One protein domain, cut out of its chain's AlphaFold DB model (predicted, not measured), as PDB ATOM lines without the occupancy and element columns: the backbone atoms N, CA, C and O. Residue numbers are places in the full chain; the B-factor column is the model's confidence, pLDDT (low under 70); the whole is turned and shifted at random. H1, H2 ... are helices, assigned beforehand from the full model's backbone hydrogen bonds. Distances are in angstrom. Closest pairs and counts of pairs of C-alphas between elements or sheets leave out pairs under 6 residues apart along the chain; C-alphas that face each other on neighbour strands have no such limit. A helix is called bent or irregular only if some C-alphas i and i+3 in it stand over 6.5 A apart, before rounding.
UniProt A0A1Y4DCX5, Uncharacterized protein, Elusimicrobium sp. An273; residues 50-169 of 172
ATOM      1  N   GLN A  50     -23.739 -53.371  12.006       69.00
ATOM      2  CA  GLN A  50     -24.762 -54.389  11.831       69.00
ATOM      3  C   GLN A  50     -25.325 -54.874  13.174       69.00
ATOM      4  O   GLN A  50     -26.528 -55.105  13.277       69.00
ATOM      5  N   ILE A  51     -24.496 -54.995  14.213       72.06
ATOM      6  CA  ILE A  51     -24.937 -55.397  15.557       72.06
ATOM      7  C   ILE A  51     -25.798 -54.295  16.181       72.06
ATOM      8  O   ILE A  51     -26.843 -54.600  16.749       72.06
ATOM      9  N   LEU A  52     -25.424 -53.023  16.016       69.69
ATOM     10  CA  LEU A  52     -26.235 -51.892  16.483       69.69
ATOM     11  C   LEU A  52     -27.619 -51.873  15.831       69.69
ATOM     12  O   LEU A  52     -28.637 -51.789  16.521       69.69
ATOM     13  N   LYS A  53     -27.668 -52.042  14.506       71.50
ATOM     14  CA  LYS A  53     -28.924 -52.133  13.757       71.50
ATOM     15  C   LYS A  53     -29.792 -53.304  14.224       71.50
ATOM     16  O   LYS A  53     -31.007 -53.159  14.351       71.50
ATOM     17  N   ASN A  54     -29.186 -54.454  14.506       74.94
ATOM     18  CA  ASN A  54     -29.903 -55.615  15.026       74.94
ATOM     19  C   ASN A  54     -30.492 -55.337  16.420       74.94
ATOM     20  O   ASN A  54     -31.658 -55.645  16.663       74.94
ATOM     21  N   THR A  55     -29.723 -54.708  17.315       76.44
ATOM     22  CA  THR A  55     -30.192 -54.282  18.644       76.44
ATOM     23  C   THR A  55     -31.393 -53.344  18.535       76.44
ATOM     24  O   THR A  55     -32.410 -53.552  19.196       76.44
ATOM     25  N   GLN A  56     -31.303 -52.342  17.659       74.56
ATOM     26  CA  GLN A  56     -32.376 -51.387  17.399       74.56
ATOM     27  C   GLN A  56     -33.660 -52.093  16.932       74.56
ATOM     28  O   GLN A  56     -34.753 -51.822  17.437       74.56
ATOM     29  N   GLN A  57     -33.535 -53.025  15.984       77.19
ATOM     30  CA  GLN A  57     -34.668 -53.792  15.465       77.19
ATOM     31  C   GLN A  57     -35.300 -54.679  16.540       77.19
ATOM     32  O   GLN A  57     -36.524 -54.701  16.666       77.19
ATOM     33  N   ALA A  58     -34.486 -55.369  17.340       80.44
ATOM     34  CA  ALA A  58     -34.971 -56.224  18.418       80.44
ATOM     35  C   ALA A  58     -35.777 -55.429  19.457       80.44
ATOM     36  O   ALA A  58     -36.876 -55.845  19.826       80.44
ATOM     37  N   LEU A  59     -35.281 -54.259  19.873       80.19
ATOM     38  CA  LEU A  59     -35.997 -53.381  20.803       80.19
ATOM     39  C   LEU A  59     -37.289 -52.826  20.201       80.19
ATOM     40  O   LEU A  59     -38.325 -52.861  20.863       80.19
ATOM     41  N   THR A  60     -37.252 -52.380  18.942       77.69
ATOM     42  CA  THR A  60     -38.448 -51.886  18.234       77.69
ATOM     43  C   THR A  60     -39.544 -52.948  18.224       77.69
ATOM     44  O   THR A  60     -40.672 -52.675  18.621       77.69
ATOM     45  N   MET A  61     -39.207 -54.186  17.848       80.50
ATOM     46  CA  MET A  61     -40.169 -55.289  17.855       80.50
ATOM     47  C   MET A  61     -40.696 -55.596  19.257       80.50
ATOM     48  O   MET A  61     -41.893 -55.819  19.412       80.50
ATOM     49  N   GLY A  62     -39.832 -55.587  20.278       84.25
ATOM     50  CA  GLY A  62     -40.244 -55.806  21.666       84.25
ATOM     51  C   GLY A  62     -41.288 -54.790  22.133       84.25
ATOM     52  O   GLY A  62     -42.289 -55.162  22.749       84.25
ATOM     53  N   PHE A  63     -41.098 -53.518  21.774       83.12
ATOM     54  CA  PHE A  63     -42.067 -52.461  22.046       83.12
ATOM     55  C   PHE A  63     -43.345 -52.575  21.201       83.12
ATOM     56  O   PHE A  63     -44.430 -52.356  21.734       83.12
ATOM     57  N   MET A  64     -43.250 -52.930  19.916       80.50
ATOM     58  CA  MET A  64     -44.430 -53.146  19.063       80.50
ATOM     59  C   MET A  64     -45.300 -54.296  19.575       80.50
ATOM     60  O   MET A  64     -46.522 -54.191  19.566       80.50
ATOM     61  N   ILE A  65     -44.684 -55.389  20.039       84.56
ATOM     62  CA  ILE A  65     -45.400 -56.528  20.631       84.56
ATOM     63  C   ILE A  65     -46.088 -56.103  21.927       84.56
ATOM     64  O   ILE A  65     -47.268 -56.392  22.107       84.56
ATOM     65  N   PHE A  66     -45.385 -55.359  22.784       87.38
ATOM     66  CA  PHE A  66     -45.972 -54.773  23.987       87.38
ATOM     67  C   PHE A  66     -47.199 -53.898  23.661       87.38
ATOM     68  O   PHE A  66     -48.255 -54.067  24.274       87.38
ATOM     69  N   ASP A  67     -47.089 -53.002  22.673       82.69
ATOM     70  CA  ASP A  67     -48.190 -52.121  22.253       82.69
ATOM     71  C   ASP A  67     -49.363 -52.932  21.684       82.69
ATOM     72  O   ASP A  67     -50.509 -52.731  22.078       82.69
ATOM     73  N   ALA A  68     -49.079 -53.930  20.843       83.31
ATOM     74  CA  ALA A  68     -50.093 -54.818  20.284       83.31
ATOM     75  C   ALA A  68     -50.833 -55.613  21.371       83.31
ATOM     76  O   ALA A  68     -52.060 -55.698  21.345       83.31
ATOM     77  N   HIS A  69     -50.120 -56.174  22.351       88.19
ATOM     78  CA  HIS A  69     -50.747 -56.877  23.471       88.19
ATOM     79  C   HIS A  69     -51.597 -55.943  24.334       88.19
ATOM     80  O   HIS A  69     -52.650 -56.355  24.826       88.19
ATOM     81  N   ARG A  70     -51.180 -54.685  24.507       84.69
ATOM     82  CA  ARG A  70     -51.985 -53.667  25.187       84.69
ATOM     83  C   ARG A  70     -53.265 -53.356  24.410       84.69
ATOM     84  O   ARG A  70     -54.346 -53.450  24.986       84.69
ATOM     85  N   ASP A  71     -53.162 -53.051  23.121       82.94
ATOM     86  CA  ASP A  71     -54.305 -52.673  22.279       82.94
ATOM     87  C   ASP A  71     -55.326 -53.811  22.124       82.94
ATOM     88  O   ASP A  71     -56.534 -53.580  22.034       82.94
ATOM     89  N   LEU A  72     -54.853 -55.059  22.156       88.50
ATOM     90  CA  LEU A  72     -55.691 -56.258  22.112       88.50
ATOM     91  C   LEU A  72     -56.227 -56.692  23.489       88.50
ATOM     92  O   LEU A  72     -56.941 -57.692  23.564       88.50
ATOM     93  N   ASN A  73     -55.924 -55.964  24.573       89.62
ATOM     94  CA  ASN A  73     -56.241 -56.343  25.958       89.62
ATOM     95  C   ASN A  73     -55.756 -57.760  26.331       89.62
ATOM     96  O   ASN A  73     -56.433 -58.500  27.046       89.62
ATOM     97  N   SER A  74     -54.575 -58.141  25.845       91.69
ATOM     98  CA  SER A  74     -53.975 -59.468  26.012       91.69
ATOM     99  C   SER A  74     -52.583 -59.407  26.651       91.69
ATOM    100  O   SER A  74     -51.707 -60.196  26.305       91.69
ATOM    101  N   MET A  75     -52.362 -58.447  27.553       91.31
ATOM    102  CA  MET A  75     -51.070 -58.241  28.212       91.31
ATOM    103  C   MET A  75     -50.626 -59.474  29.009       91.31
ATOM    104  O   MET A  75     -51.333 -59.945  29.903       91.31
ATOM    105  N   THR A  76     -49.422 -59.951  28.716       90.19
ATOM    106  CA  THR A  76     -48.726 -61.001  29.465       90.19
ATOM    107  C   THR A  76     -48.104 -60.452  30.754       90.19
ATOM    108  O   THR A  76     -48.050 -59.241  30.970       90.19
ATOM    109  N   GLU A  77     -47.577 -61.329  31.614       91.69
ATOM    110  CA  GLU A  77     -46.792 -60.909  32.788       91.69
ATOM    111  C   GLU A  77     -45.576 -60.053  32.389       91.69
ATOM    112  O   GLU A  77     -45.273 -59.058  33.050       91.69
ATOM    113  N   THR A  78     -44.921 -60.385  31.270       89.88
ATOM    114  CA  THR A  78     -43.825 -59.588  30.697       89.88
ATOM    115  C   THR A  78     -44.306 -58.189  30.319       89.88
ATOM    116  O   THR A  78     -43.657 -57.208  30.676       89.88
ATOM    117  N   ASP A  79     -45.462 -58.073  29.660       90.56
ATOM    118  CA  ASP A  79     -46.017 -56.774  29.255       90.56
ATOM    119  C   ASP A  79     -46.410 -55.923  30.464       90.56
ATOM    120  O   ASP A  79     -46.186 -54.716  30.480       90.56
ATOM    121  N   GLN A  80     -46.964 -56.543  31.508       93.00
ATOM    122  CA  GLN A  80     -47.289 -55.847  32.754       93.00
ATOM    123  C   GLN A  80     -46.027 -55.324  33.452       93.00
ATOM    124  O   GLN A  80     -46.028 -54.206  33.968       93.00
ATOM    125  N   ALA A  81     -44.934 -56.093  33.433       93.25
ATOM    126  CA  ALA A  81     -43.646 -55.648  33.956       93.25
ATOM    127  C   ALA A  81     -43.057 -54.492  33.127       93.25
ATOM    128  O   ALA A  81     -42.575 -53.517  33.708       93.25
ATOM    129  N   ILE A  82     -43.150 -54.563  31.793       92.19
ATOM    130  CA  ILE A  82     -42.755 -53.473  30.886       92.19
ATOM    131  C   ILE A  82     -43.567 -52.211  31.197       92.19
ATOM    132  O   ILE A  82     -42.974 -51.156  31.409       92.19
ATOM    133  N   ALA A  83     -44.896 -52.314  31.297       91.69
ATOM    134  CA  ALA A  83     -45.762 -51.183  31.629       91.69
ATOM    135  C   ALA A  83     -45.424 -50.581  32.999       91.69
ATOM    136  O   ALA A  83     -45.307 -49.367  33.129       91.69
ATOM    137  N   SER A  84     -45.208 -51.415  34.019       94.75
ATOM    138  CA  SER A  84     -44.837 -50.953  35.362       94.75
ATOM    139  C   SER A  84     -43.530 -50.153  35.357       94.75
ATOM    140  O   SER A  84     -43.449 -49.078  35.956       94.75
ATOM    141  N   LEU A  85     -42.512 -50.627  34.633       94.19
ATOM    142  CA  LEU A  85     -41.250 -49.901  34.492       94.19
ATOM    143  C   LEU A  85     -41.429 -48.602  33.700       94.19
ATOM    144  O   LEU A  85     -41.036 -47.542  34.183       94.19
ATOM    145  N   LEU A  86     -42.041 -48.683  32.517       88.88
ATOM    146  CA  LEU A  86     -42.123 -47.588  31.550       88.88
ATOM    147  C   LEU A  86     -43.085 -46.469  31.978       88.88
ATOM    148  O   LEU A  86     -42.815 -45.296  31.724       88.88
ATOM    149  N   GLU A  87     -44.203 -46.813  32.618       89.06
ATOM    150  CA  GLU A  87     -45.296 -45.875  32.913       89.06
ATOM    151  C   GLU A  87     -45.350 -45.438  34.383       89.06
ATOM    152  O   GLU A  87     -46.004 -44.444  34.695       89.06
ATOM    153  N   SER A  88     -44.662 -46.145  35.286       92.38
ATOM    154  CA  SER A  88     -44.680 -45.846  36.723       92.38
ATOM    155  C   SER A  88     -43.279 -45.667  37.297       92.38
ATOM    156  O   SER A  88     -42.923 -44.562  37.703       92.38
ATOM    157  N   ASN A  89     -42.460 -46.719  37.326       94.44
ATOM    158  CA  ASN A  89     -41.236 -46.717  38.133       94.44
ATOM    159  C   ASN A  89     -40.170 -45.765  37.584       94.44
ATOM    160  O   ASN A  89     -39.641 -44.953  38.340       94.44
ATOM    161  N   ILE A  90     -39.891 -45.819  36.278       92.19
ATOM    162  CA  ILE A  90     -38.910 -44.929  35.646       92.19
ATOM    163  C   ILE A  90     -39.362 -43.461  35.750       92.19
ATOM    164  O   ILE A  90     -38.576 -42.654  36.248       92.19
ATOM    165  N   PRO A  91     -40.608 -43.082  35.385       89.62
ATOM    166  CA  PRO A  91     -41.081 -41.713  35.589       89.62
ATOM    167  C   PRO A  91     -41.028 -41.253  37.050       89.62
ATOM    168  O   PRO A  91     -40.613 -40.128  37.322       89.62
ATOM    169  N   ALA A  92     -41.416 -42.105  38.004       92.81
ATOM    170  CA  ALA A  92     -41.380 -41.766  39.425       92.81
ATOM    171  C   ALA A  92     -39.951 -41.495  39.912       92.81
ATOM    172  O   ALA A  92     -39.736 -40.537  40.653       92.81
ATOM    173  N   THR A  93     -38.984 -42.299  39.468       91.69
ATOM    174  CA  THR A  93     -37.560 -42.095  39.756       91.69
ATOM    175  C   THR A  93     -37.047 -40.817  39.101       91.69
ATOM    176  O   THR A  93     -36.496 -39.976  39.800       91.69
ATOM    177  N   LEU A  94     -37.309 -40.597  37.806       88.56
ATOM    178  CA  LEU A  94     -36.921 -39.365  37.103       88.56
ATOM    179  C   LEU A  94     -37.481 -38.109  37.779       88.56
ATOM    180  O   LEU A  94     -36.793 -37.102  37.895       88.56
ATOM    181  N   ASN A  95     -38.708 -38.161  38.296       90.81
ATOM    182  CA  ASN A  95     -39.335 -37.027  38.975       90.81
ATOM    183  C   ASN A  95     -38.683 -36.641  40.314       90.81
ATOM    184  O   ASN A  95     -39.020 -35.584  40.861       90.81
ATOM    185  N   LYS A  96     -37.746 -37.450  40.823       93.06
ATOM    186  CA  LYS A  96     -36.901 -37.102  41.972       93.06
ATOM    187  C   LYS A  96     -35.756 -36.152  41.607       93.06
ATOM    188  O   LYS A  96     -35.170 -35.596  42.524       93.06
ATOM    189  N   ILE A  97     -35.462 -35.939  40.319       87.19
ATOM    190  CA  ILE A  97     -34.420 -35.003  39.876       87.19
ATOM    191  C   ILE A  97     -34.718 -33.602  40.430       87.19
ATOM    192  O   ILE A  97     -35.810 -33.039  40.240       87.19
ATOM    193  N   GLU A  98     -33.734 -33.037  41.125       87.88
ATOM    194  CA  GLU A  98     -33.799 -31.678  41.661       87.88
ATOM    195  C   GLU A  98     -32.854 -30.747  40.917       87.88
ATOM    196  O   GLU A  98     -33.234 -29.610  40.625       87.88
ATOM    197  N   THR A  99     -31.653 -31.233  40.600       83.19
ATOM    198  CA  THR A  99     -30.588 -30.415  40.019       83.19
ATOM    199  C   THR A  99     -29.998 -31.001  38.749       83.19
ATOM    200  O   THR A  99     -29.779 -30.249  37.803       83.19
ATOM    201  N   SER A 100     -29.784 -32.317  38.710       83.56
ATOM    202  CA  SER A 100     -29.170 -33.002  37.576       83.56
ATOM    203  C   SER A 100     -29.650 -34.444  37.481       83.56
ATOM    204  O   SER A 100     -30.077 -35.037  38.473       83.56
ATOM    205  N   SER A 101     -29.545 -35.042  36.297       78.81
ATOM    206  CA  SER A 101     -29.762 -36.474  36.117       78.81
ATOM    207  C   SER A 101     -28.919 -37.375  37.028       78.81
ATOM    208  O   SER A 101     -29.331 -38.496  37.335       78.81
ATOM    209  N   ASP A 102     -27.758 -36.889  37.480       80.50
ATOM    210  CA  ASP A 102     -26.886 -37.598  38.424       80.50
ATOM    211  C   ASP A 102     -27.582 -37.888  39.769       80.50
ATOM    212  O   ASP A 102     -27.218 -38.850  40.444       80.50
ATOM    213  N   ASP A 103     -28.630 -37.135  40.126       81.31
ATOM    214  CA  ASP A 103     -29.410 -37.328  41.358       81.31
ATOM    215  C   ASP A 103     -30.070 -38.719  41.431       81.31
ATOM    216  O   ASP A 103     -30.364 -39.219  42.516       81.31
ATOM    217  N   VAL A 104     -30.342 -39.341  40.276       85.56
ATOM    218  CA  VAL A 104     -31.161 -40.562  40.177       85.56
ATOM    219  C   VAL A 104     -30.484 -41.691  39.401       85.56
ATOM    220  O   VAL A 104     -31.099 -42.731  39.166       85.56
ATOM    221  N   VAL A 105     -29.225 -41.505  38.996       82.81
ATOM    222  CA  VAL A 105     -28.528 -42.407  38.069       82.81
ATOM    223  C   VAL A 105     -28.398 -43.837  38.601       82.81
ATOM    224  O   VAL A 105     -28.724 -44.792  37.897       82.81
ATOM    225  N   ASP A 106     -28.016 -43.984  39.869       85.25
ATOM    226  CA  ASP A 106     -27.823 -45.294  40.499       85.25
ATOM    227  C   ASP A 106     -29.152 -46.052  40.678       85.25
ATOM    228  O   ASP A 106     -29.179 -47.283  40.712       85.25
ATOM    229  N   GLU A 107     -30.273 -45.326  40.781       88.56
ATOM    230  CA  GLU A 107     -31.612 -45.917  40.869       88.56
ATOM    231  C   GLU A 107     -32.182 -46.262  39.488       88.56
ATOM    232  O   GLU A 107     -32.890 -47.260  39.347       88.56
ATOM    233  N   ILE A 108     -31.900 -45.443  38.469       85.88
ATOM    234  CA  ILE A 108     -32.492 -45.593  37.138       85.88
ATOM    235  C   ILE A 108     -31.779 -46.658  36.305       85.88
ATOM    236  O   ILE A 108     -32.449 -47.429  35.622       85.88
ATOM    237  N   GLU A 109     -30.450 -46.755  36.400       85.25
ATOM    238  CA  GLU A 109     -29.629 -47.720  35.658       85.25
ATOM    239  C   GLU A 109     -30.176 -49.159  35.739       85.25
ATOM    240  O   GLU A 109     -30.514 -49.715  34.689       85.25
ATOM    241  N   PRO A 110     -30.393 -49.758  36.929       90.38
ATOM    242  CA  PRO A 110     -30.917 -51.121  37.015       90.38
ATOM    243  C   PRO A 110     -32.343 -51.264  36.453       90.38
ATOM    244  O   PRO A 110     -32.688 -52.323  35.926       90.38
ATOM    245  N   MET A 111     -33.175 -50.217  36.520       93.00
ATOM    246  CA  MET A 111     -34.532 -50.240  35.952       93.00
ATOM    247  C   MET A 111     -34.502 -50.263  34.423       93.00
ATOM    248  O   MET A 111     -35.283 -50.982  33.798       93.00
ATOM    249  N   ILE A 112     -33.592 -49.500  33.817       89.19
ATOM    250  CA  ILE A 112     -33.392 -49.478  32.366       89.19
ATOM    251  C   ILE A 112     -32.807 -50.795  31.878       89.19
ATOM    252  O   ILE A 112     -33.269 -51.327  30.868       89.19
ATOM    253  N   GLU A 113     -31.823 -51.346  32.587       89.31
ATOM    254  CA  GLU A 113     -31.283 -52.664  32.263       89.31
ATOM    255  C   GLU A 113     -32.379 -53.733  32.276       89.31
ATOM    256  O   GLU A 113     -32.520 -54.498  31.320       89.31
ATOM    257  N   GLN A 114     -33.214 -53.732  33.320       92.31
ATOM    258  CA  GLN A 114     -34.341 -54.649  33.422       92.31
ATOM    259  C   GLN A 114     -35.350 -54.445  32.285       92.31
ATOM    260  O   GLN A 114     -35.807 -55.423  31.692       92.31
ATOM    261  N   LEU A 115     -35.698 -53.195  31.963       91.25
ATOM    262  CA  LEU A 115     -36.610 -52.884  30.863       91.25
ATOM    263  C   LEU A 115     -36.051 -53.381  29.523       91.25
ATOM    264  O   LEU A 115     -36.779 -53.997  28.748       91.25
ATOM    265  N   THR A 116     -34.755 -53.185  29.286       89.56
ATOM    266  CA  THR A 116     -34.052 -53.653  28.082       89.56
ATOM    267  C   THR A 116     -34.163 -55.168  27.957       89.56
ATOM    268  O   THR A 116     -34.582 -55.685  26.922       89.56
ATOM    269  N   ASP A 117     -33.846 -55.892  29.033       90.06
ATOM    270  CA  ASP A 117     -33.886 -57.353  29.048       90.06
ATOM    271  C   ASP A 117     -35.318 -57.888  28.851       90.06
ATOM    272  O   ASP A 117     -35.509 -58.916  28.198       90.06
ATOM    273  N   LEU A 118     -36.336 -57.200  29.381       91.06
ATOM    274  CA  LEU A 118     -37.743 -57.551  29.162       91.06
ATOM    275  C   LEU A 118     -38.168 -57.321  27.708       91.06
ATOM    276  O   LEU A 118     -38.779 -58.208  27.118       91.06
ATOM    277  N   LEU A 119     -37.808 -56.186  27.106       88.06
ATOM    278  CA  LEU A 119     -38.131 -55.869  25.709       88.06
ATOM    279  C   LEU A 119     -37.473 -56.847  24.733       88.06
ATOM    280  O   LEU A 119     -38.126 -57.345  23.817       88.06
ATOM    281  N   LEU A 120     -36.204 -57.188  24.965       84.19
ATOM    282  CA  LEU A 120     -35.478 -58.167  24.153       84.19
ATOM    283  C   LEU A 120     -36.038 -59.590  24.292       84.19
ATOM    284  O   LEU A 120     -35.940 -60.373  23.347       84.19
ATOM    285  N   LYS A 121     -36.634 -59.930  25.443       83.25
ATOM    286  CA  LYS A 121     -37.370 -61.191  25.644       83.25
ATOM    287  C   LYS A 121     -38.770 -61.165  25.042       83.25
ATOM    288  O   LYS A 121     -39.289 -62.224  24.701       83.25
ATOM    289  N   ASN A 122     -39.384 -59.986  24.933       78.56
ATOM    290  CA  ASN A 122     -40.743 -59.846  24.414       78.56
ATOM    291  C   ASN A 122     -40.817 -60.071  22.897       78.56
ATOM    292  O   ASN A 122     -41.897 -60.301  22.364       78.56
ATOM    293  N   GLN A 123     -39.679 -60.047  22.197       72.06
ATOM    294  CA  GLN A 123     -39.591 -60.414  20.788       72.06
ATOM    295  C   GLN A 123     -39.202 -61.894  20.614       72.06
ATOM    296  O   GLN A 123     -38.298 -62.401  21.275       72.06
ATOM    297  N   THR A 124     -39.890 -62.601  19.716       65.62
ATOM    298  CA  THR A 124     -39.702 -64.048  19.470       65.62
ATOM    299  C   THR A 124     -39.031 -64.360  18.129       65.62
ATOM    300  O   THR A 124     -38.819 -65.527  17.802       65.62
ATOM    301  N   VAL A 125     -38.713 -63.333  17.336       59.00
ATOM    302  CA  VAL A 125     -38.399 -63.463  15.901       59.00
ATOM    303  C   VAL A 125     -36.912 -63.242  15.606       59.00
ATOM    304  O   VAL A 125     -36.380 -63.813  14.655       59.00
ATOM    305  N   TYR A 126     -36.214 -62.453  16.422       58.12
ATOM    306  CA  TYR A 126     -34.799 -62.147  16.255       58.12
ATOM    307  C   TYR A 126     -33.929 -63.167  16.997       58.12
ATOM    308  O   TYR A 126     -34.116 -63.377  18.202       58.12
ATOM    309  N   PRO A 127     -32.955 -63.798  16.316       53.62
ATOM    310  CA  PRO A 127     -32.060 -64.742  16.963       53.62
ATOM    311  C   PRO A 127     -31.262 -64.036  18.064       53.62
ATOM    312  O   PRO A 127     -30.625 -63.011  17.827       53.62
ATOM    313  N   ALA A 128     -31.249 -64.630  19.262       53.78
ATOM    314  CA  ALA A 128     -30.574 -64.120  20.462       53.78
ATOM    315  C   ALA A 128     -29.056 -63.875  20.306       53.78
ATOM    316  O   ALA A 128     -28.410 -63.383  21.224       53.78
ATOM    317  N   ALA A 129     -28.468 -64.244  19.166       51.91
ATOM    318  CA  ALA A 129     -27.031 -64.323  18.947       51.91
ATOM    319  C   ALA A 129     -26.369 -63.013  18.476       51.91
ATOM    320  O   ALA A 129     -25.162 -63.016  18.239       51.91
ATOM    321  N   SER A 130     -27.102 -61.909  18.273       65.38
ATOM    322  CA  SER A 130     -26.520 -60.726  17.610       65.38
ATOM    323  C   SER A 130     -27.118 -59.390  18.062       65.38
ATOM    324  O   SER A 130     -27.637 -58.650  17.232       65.38
ATOM    325  N   TYR A 131     -27.036 -59.066  19.353       70.06
ATOM    326  CA  TYR A 131     -27.303 -57.712  19.848       70.06
ATOM    327  C   TYR A 131     -26.216 -57.263  20.831       70.06
ATOM    328  O   TYR A 131     -25.629 -58.070  21.552       70.06
ATOM    329  N   ASP A 132     -25.961 -55.962  20.852       74.75
ATOM    330  CA  ASP A 132     -25.115 -55.305  21.843       74.75
ATOM    331  C   ASP A 132     -25.997 -54.846  23.008       74.75
ATOM    332  O   ASP A 132     -26.847 -53.963  22.863       74.75
ATOM    333  N   ARG A 133     -25.807 -55.462  24.180       76.56
ATOM    334  CA  ARG A 133     -26.582 -55.127  25.381       76.56
ATOM    335  C   ARG A 133     -26.346 -53.685  25.833       76.56
ATOM    336  O   ARG A 133     -27.301 -53.057  26.267       76.56
ATOM    337  N   GLN A 134     -25.127 -53.150  25.744       74.44
ATOM    338  CA  GLN A 134     -24.851 -51.779  26.195       74.44
ATOM    339  C   GLN A 134     -25.539 -50.757  25.293       74.44
ATOM    340  O   GLN A 134     -26.192 -49.843  25.795       74.44
ATOM    341  N   ALA A 135     -25.485 -50.967  23.976       70.38
ATOM    342  CA  ALA A 135     -26.264 -50.165  23.038       70.38
ATOM    343  C   ALA A 135     -27.773 -50.304  23.297       70.38
ATOM    344  O   ALA A 135     -28.513 -49.325  23.237       70.38
ATOM    345  N   GLY A 136     -28.236 -51.509  23.640       74.44
ATOM    346  CA  GLY A 136     -29.641 -51.759  23.945       74.44
ATOM    347  C   GLY A 136     -30.127 -51.027  25.197       74.44
ATOM    348  O   GLY A 136     -31.208 -50.439  25.179       74.44
ATOM    349  N   VAL A 137     -29.310 -51.004  26.253       80.31
ATOM    350  CA  VAL A 137     -29.573 -50.240  27.482       80.31
ATOM    351  C   VAL A 137     -29.685 -48.754  27.167       80.31
ATOM    352  O   VAL A 137     -30.635 -48.104  27.599       80.31
ATOM    353  N   TYR A 138     -28.786 -48.231  26.336       70.94
ATOM    354  CA  TYR A 138     -28.831 -46.835  25.917       70.94
ATOM    355  C   TYR A 138     -30.089 -46.486  25.111       70.94
ATOM    356  O   TYR A 138     -30.801 -45.539  25.442       70.94
ATOM    357  N   ILE A 139     -30.419 -47.283  24.091       72.94
ATOM    358  CA  ILE A 139     -31.611 -47.059  23.260       72.94
ATOM    359  C   ILE A 139     -32.888 -47.130  24.107       72.94
ATOM    360  O   ILE A 139     -33.795 -46.304  23.962       72.94
ATOM    361  N   THR A 140     -32.951 -48.096  25.021       80.44
ATOM    362  CA  THR A 140     -34.082 -48.264  25.938       80.44
ATOM    363  C   THR A 140     -34.217 -47.070  26.873       80.44
ATOM    364  O   THR A 140     -35.331 -46.596  27.098       80.44
ATOM    365  N   PHE A 141     -33.099 -46.545  27.375       78.88
ATOM    366  CA  PHE A 141     -33.100 -45.395  28.267       78.88
ATOM    367  C   PHE A 141     -33.747 -44.165  27.634       78.88
ATOM    368  O   PHE A 141     -34.676 -43.573  28.188       78.88
ATOM    369  N   LEU A 142     -33.289 -43.825  26.433       72.75
ATOM    370  CA  LEU A 142     -33.796 -42.695  25.664       72.75
ATOM    371  C   LEU A 142     -35.269 -42.855  25.336       72.75
ATOM    372  O   LEU A 142     -36.056 -41.929  25.528       72.75
ATOM    373  N   THR A 143     -35.643 -44.055  24.899       75.00
ATOM    374  CA  THR A 143     -37.035 -44.375  24.594       75.00
ATOM    375  C   THR A 143     -37.913 -44.185  25.829       75.00
ATOM    376  O   THR A 143     -38.982 -43.592  25.721       75.00
ATOM    377  N   ALA A 144     -37.452 -44.599  27.012       81.06
ATOM    378  CA  ALA A 144     -38.192 -44.423  28.257       81.06
ATOM    379  C   ALA A 144     -38.355 -42.944  28.651       81.06
ATOM    380  O   ALA A 144     -39.460 -42.534  29.007       81.06
ATOM    381  N   ILE A 145     -37.303 -42.122  28.533       76.06
ATOM    382  CA  ILE A 145     -37.392 -40.673  28.796       76.06
ATOM    383  C   ILE A 145     -38.351 -40.001  27.810       76.06
ATOM    384  O   ILE A 145     -39.239 -39.251  28.221       76.06
ATOM    385  N   MET A 146     -38.192 -40.268  26.512       72.12
ATOM    386  CA  MET A 146     -39.029 -39.683  25.464       72.12
ATOM    387  C   MET A 146     -40.495 -40.075  25.649       72.12
ATOM    388  O   MET A 146     -41.369 -39.208  25.606       72.12
ATOM    389  N   TYR A 147     -40.756 -41.354  25.929       74.44
ATOM    390  CA  TYR A 147     -42.089 -41.864  26.229       74.44
ATOM    391  C   TYR A 147     -42.702 -41.160  27.444       74.44
ATOM    392  O   TYR A 147     -43.811 -40.627  27.356       74.44
ATOM    393  N   ALA A 148     -41.972 -41.101  28.562       78.44
ATOM    394  CA  ALA A 148     -42.442 -40.471  29.792       78.44
ATOM    395  C   ALA A 148     -42.744 -38.977  29.597       78.44
ATOM    396  O   ALA A 148     -43.768 -38.484  30.076       78.44
ATOM    397  N   ASN A 149     -41.896 -38.264  28.852       71.19
ATOM    398  CA  ASN A 149     -42.091 -36.848  28.556       71.19
ATOM    399  C   ASN A 149     -43.336 -36.617  27.682       71.19
ATOM    400  O   ASN A 149     -44.180 -35.784  28.002       71.19
ATOM    401  N   GLN A 150     -43.503 -37.394  26.609       69.56
ATOM    402  CA  GLN A 150     -44.626 -37.239  25.675       69.56
ATOM    403  C   GLN A 150     -45.974 -37.637  26.281       69.56
ATOM    404  O   GLN A 150     -47.005 -37.059  25.939       69.56
ATOM    405  N   LYS A 151     -45.979 -38.599  27.209       74.44
ATOM    406  CA  LYS A 151     -47.170 -38.976  27.980       74.44
ATOM    407  C   LYS A 151     -47.505 -37.997  29.108       74.44
ATOM    408  O   LYS A 151     -48.535 -38.169  29.754       74.44
ATOM    409  N   GLY A 152     -46.665 -36.989  29.356       77.50
ATOM    410  CA  GLY A 152     -46.853 -36.045  30.458       77.50
ATOM    411  C   GLY A 152     -46.653 -36.677  31.840       77.50
ATOM    412  O   GLY A 152     -47.244 -36.217  32.812       77.50
ATOM    413  N   LEU A 153     -45.848 -37.742  31.926       82.00
ATOM    414  CA  LEU A 153     -45.536 -38.442  33.179       82.00
ATOM    415  C   LEU A 153     -44.379 -37.781  33.945       82.00
ATOM    416  O   LEU A 153     -44.154 -38.089  35.117       82.00
ATOM    417  N   LEU A 154     -43.646 -36.873  33.297       81.00
ATOM    418  CA  LEU A 154     -42.575 -36.094  33.911       81.00
ATOM    419  C   LEU A 154     -43.082 -34.732  34.393       81.00
ATOM    420  O   LEU A 154     -43.876 -34.064  33.728       81.00
ATOM    421  N   LEU A 155     -42.586 -34.292  35.548       83.69
ATOM    422  CA  LEU A 155     -42.799 -32.936  36.038       83.69
ATOM    423  C   LEU A 155     -42.100 -31.942  35.105       83.69
ATOM    424  O   LEU A 155     -40.946 -32.145  34.733       83.69
ATOM    425  N   GLY A 156     -42.738 -30.802  34.824       76.31
ATOM    426  CA  GLY A 156     -42.165 -29.785  33.929       76.31
ATOM    427  C   GLY A 156     -40.768 -29.300  34.348       76.31
ATOM    428  O   GLY A 156     -39.930 -29.038  33.490       76.31
ATOM    429  N   LYS A 157     -40.475 -29.256  35.659       86.00
ATOM    430  CA  LYS A 157     -39.125 -28.950  36.169       86.00
ATOM    431  C   LYS A 157     -38.077 -29.975  35.716       86.00
ATOM    432  O   LYS A 157     -36.988 -29.586  35.321       86.00
ATOM    433  N   VAL A 158     -38.427 -31.261  35.733       83.12
ATOM    434  CA  VAL A 158     -37.530 -32.368  35.388       83.12
ATOM    435  C   VAL A 158     -37.317 -32.403  33.884       83.12
ATOM    436  O   VAL A 158     -36.177 -32.475  33.441       83.12
ATOM    437  N   SER A 159     -38.384 -32.235  33.093       75.12
ATOM    438  CA  SER A 159     -38.262 -32.110  31.637       75.12
ATOM    439  C   SER A 159     -37.338 -30.957  31.234       75.12
ATOM    440  O   SER A 159     -36.558 -31.113  30.300       75.12
ATOM    441  N   ASN A 160     -37.382 -29.822  31.943       77.88
ATOM    442  CA  ASN A 160     -36.491 -28.687  31.684       77.88
ATOM    443  C   ASN A 160     -35.031 -28.989  32.043       77.88
ATOM    444  O   ASN A 160     -34.156 -28.637  31.260       77.88
ATOM    445  N   ILE A 161     -34.770 -29.640  33.184       80.38
ATOM    446  CA  ILE A 161     -33.411 -30.038  33.596       80.38
ATOM    447  C   ILE A 161     -32.819 -31.003  32.567       80.38
ATOM    448  O   ILE A 161     -31.777 -30.709  31.992       80.38
ATOM    449  N   LEU A 162     -33.544 -32.077  32.241       75.56
ATOM    450  CA  LEU A 162     -33.102 -33.061  31.252       75.56
ATOM    451  C   LEU A 162     -32.902 -32.424  29.869       75.56
ATOM    452  O   LEU A 162     -31.923 -32.708  29.191       75.56
ATOM    453  N   SER A 163     -33.794 -31.519  29.446       70.56
ATOM    454  CA  SER A 163     -33.644 -30.811  28.164       70.56
ATOM    455  C   SER A 163     -32.438 -29.871  28.149       70.56
ATOM    456  O   SER A 163     -31.794 -29.733  27.112       70.56
ATOM    457  N   ALA A 164     -32.134 -29.214  29.270       71.44
ATOM    458  CA  ALA A 164     -30.975 -28.338  29.392       71.44
ATOM    459  C   ALA A 164     -29.666 -29.137  29.357       71.44
ATOM    460  O   ALA A 164     -28.750 -28.737  28.647       71.44
ATOM    461  N   GLU A 165     -29.611 -30.281  30.044       68.62
ATOM    462  CA  GLU A 165     -28.465 -31.200  30.014       68.62
ATOM    463  C   GLU A 165     -28.229 -31.776  28.613       68.62
ATOM    464  O   GLU A 165     -27.081 -31.901  28.184       68.62
ATOM    465  N   ILE A 166     -29.306 -32.047  27.865       60.34
ATOM    466  CA  ILE A 166     -29.246 -32.419  26.444       60.34
ATOM    467  C   ILE A 166     -28.706 -31.261  25.591       60.34
ATOM    468  O   ILE A 166     -27.904 -31.481  24.698       60.34
ATOM    469  N   GLN A 167     -29.141 -30.017  25.820       55.03
ATOM    470  CA  GLN A 167     -28.720 -28.865  25.008       55.03
ATOM    471  C   GLN A 167     -27.281 -28.416  25.281       55.03
ATOM    472  O   GLN A 167     -26.582 -28.025  24.347       55.03
ATOM    473  N   SER A 168     -26.833 -28.443  26.540       55.06
ATOM    474  CA  SER A 168     -25.496 -27.974  26.938       55.06
ATOM    475  C   SER A 168     -24.366 -28.789  26.327       55.06
ATOM    476  O   SER A 168     -23.252 -28.305  26.193       55.06
ATOM    477  N   SER A 169     -24.660 -30.018  25.949       48.00
ATOM    478  CA  SER A 169     -23.697 -31.010  25.503       48.00
ATOM    479  C   SER A 169     -23.613 -31.120  23.968       48.00
ATOM    480  O   SER A 169     -22.754 -31.823  23.454       48.00
TER     481      SER A 169
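Overview. This is residues 50 to 169 of the 172 residues of an uncharacterized protein of Elusimicrobium sp. An273 (UniProt A0A1Y4DCX5). A helical hairpin of H2 and H3 is covered over one face by the other helices: H1 crosses it where H2 begins and H3 ends, H4 runs obliquely over the middle, and H5 lies loosely at the other end. The printed part has 120 residues with five named helices, H1 to H5 along the chain, and no named strand; the class is all helix. It is compact, with a radius of gyration of the C-alphas of 14.6 A and spans of 41 by 34 by 21 A.

Arrangement. H1, residues 50 to 71, touches H3, residues 101 to 122, about perpendicular at 81 degrees, with residues 58 to 66 alone; the closest C-alphas, of Gly 62 and Leu 119, are 4.6 A apart. H3 forms a hairpin with H2, residues 77 to 94, at a shallow tilt of 14 degrees, opposite ways; the closest C-alphas, of Ile 82 and Leu 115, are 6.2 A apart. H4, residues 133 to 150, touches H1, H2 and H3; its closest C-alpha pair with H3, Glu 113 and Val 137, is 5.6 A apart. H5, residues 156 to 168, is close to H4 but not clearly touching, with the closest C-alphas, of Asn 149 and Ser 159, 6.8 A apart. H1 and H5 are apart. Every O i to N i+4 pair is within hydrogen-bond range in H1, H4 and H5, against 11 of 14 in H2 and 14 of 18 in H3.

Along the chain. H1 runs 31.4 A from C-alpha 50 at (-24.762, -54.389, 11.831), H2 24.1 A, H3 28.4 A and H4 25.4 A; H5 ends at C-alpha 168, (-25.496, -27.974, 26.938). H2 and H3 are irregular: C-alphas 87 and 90 are 7.0 A apart, and C-alphas 103 and 106 are 8.2 A apart. H3 has a kink of 56 degrees near residue 108.

Size, cuts and confidence. The C-alphas farthest apart, of Ser 74 and Ser 168, are 42.5 A apart. The printed part has no cut, and no link is long. Mean pLDDT of the printed part is 80.3; residues 50, 52, 124 to 130, 150 and 165 to 169 are under 70.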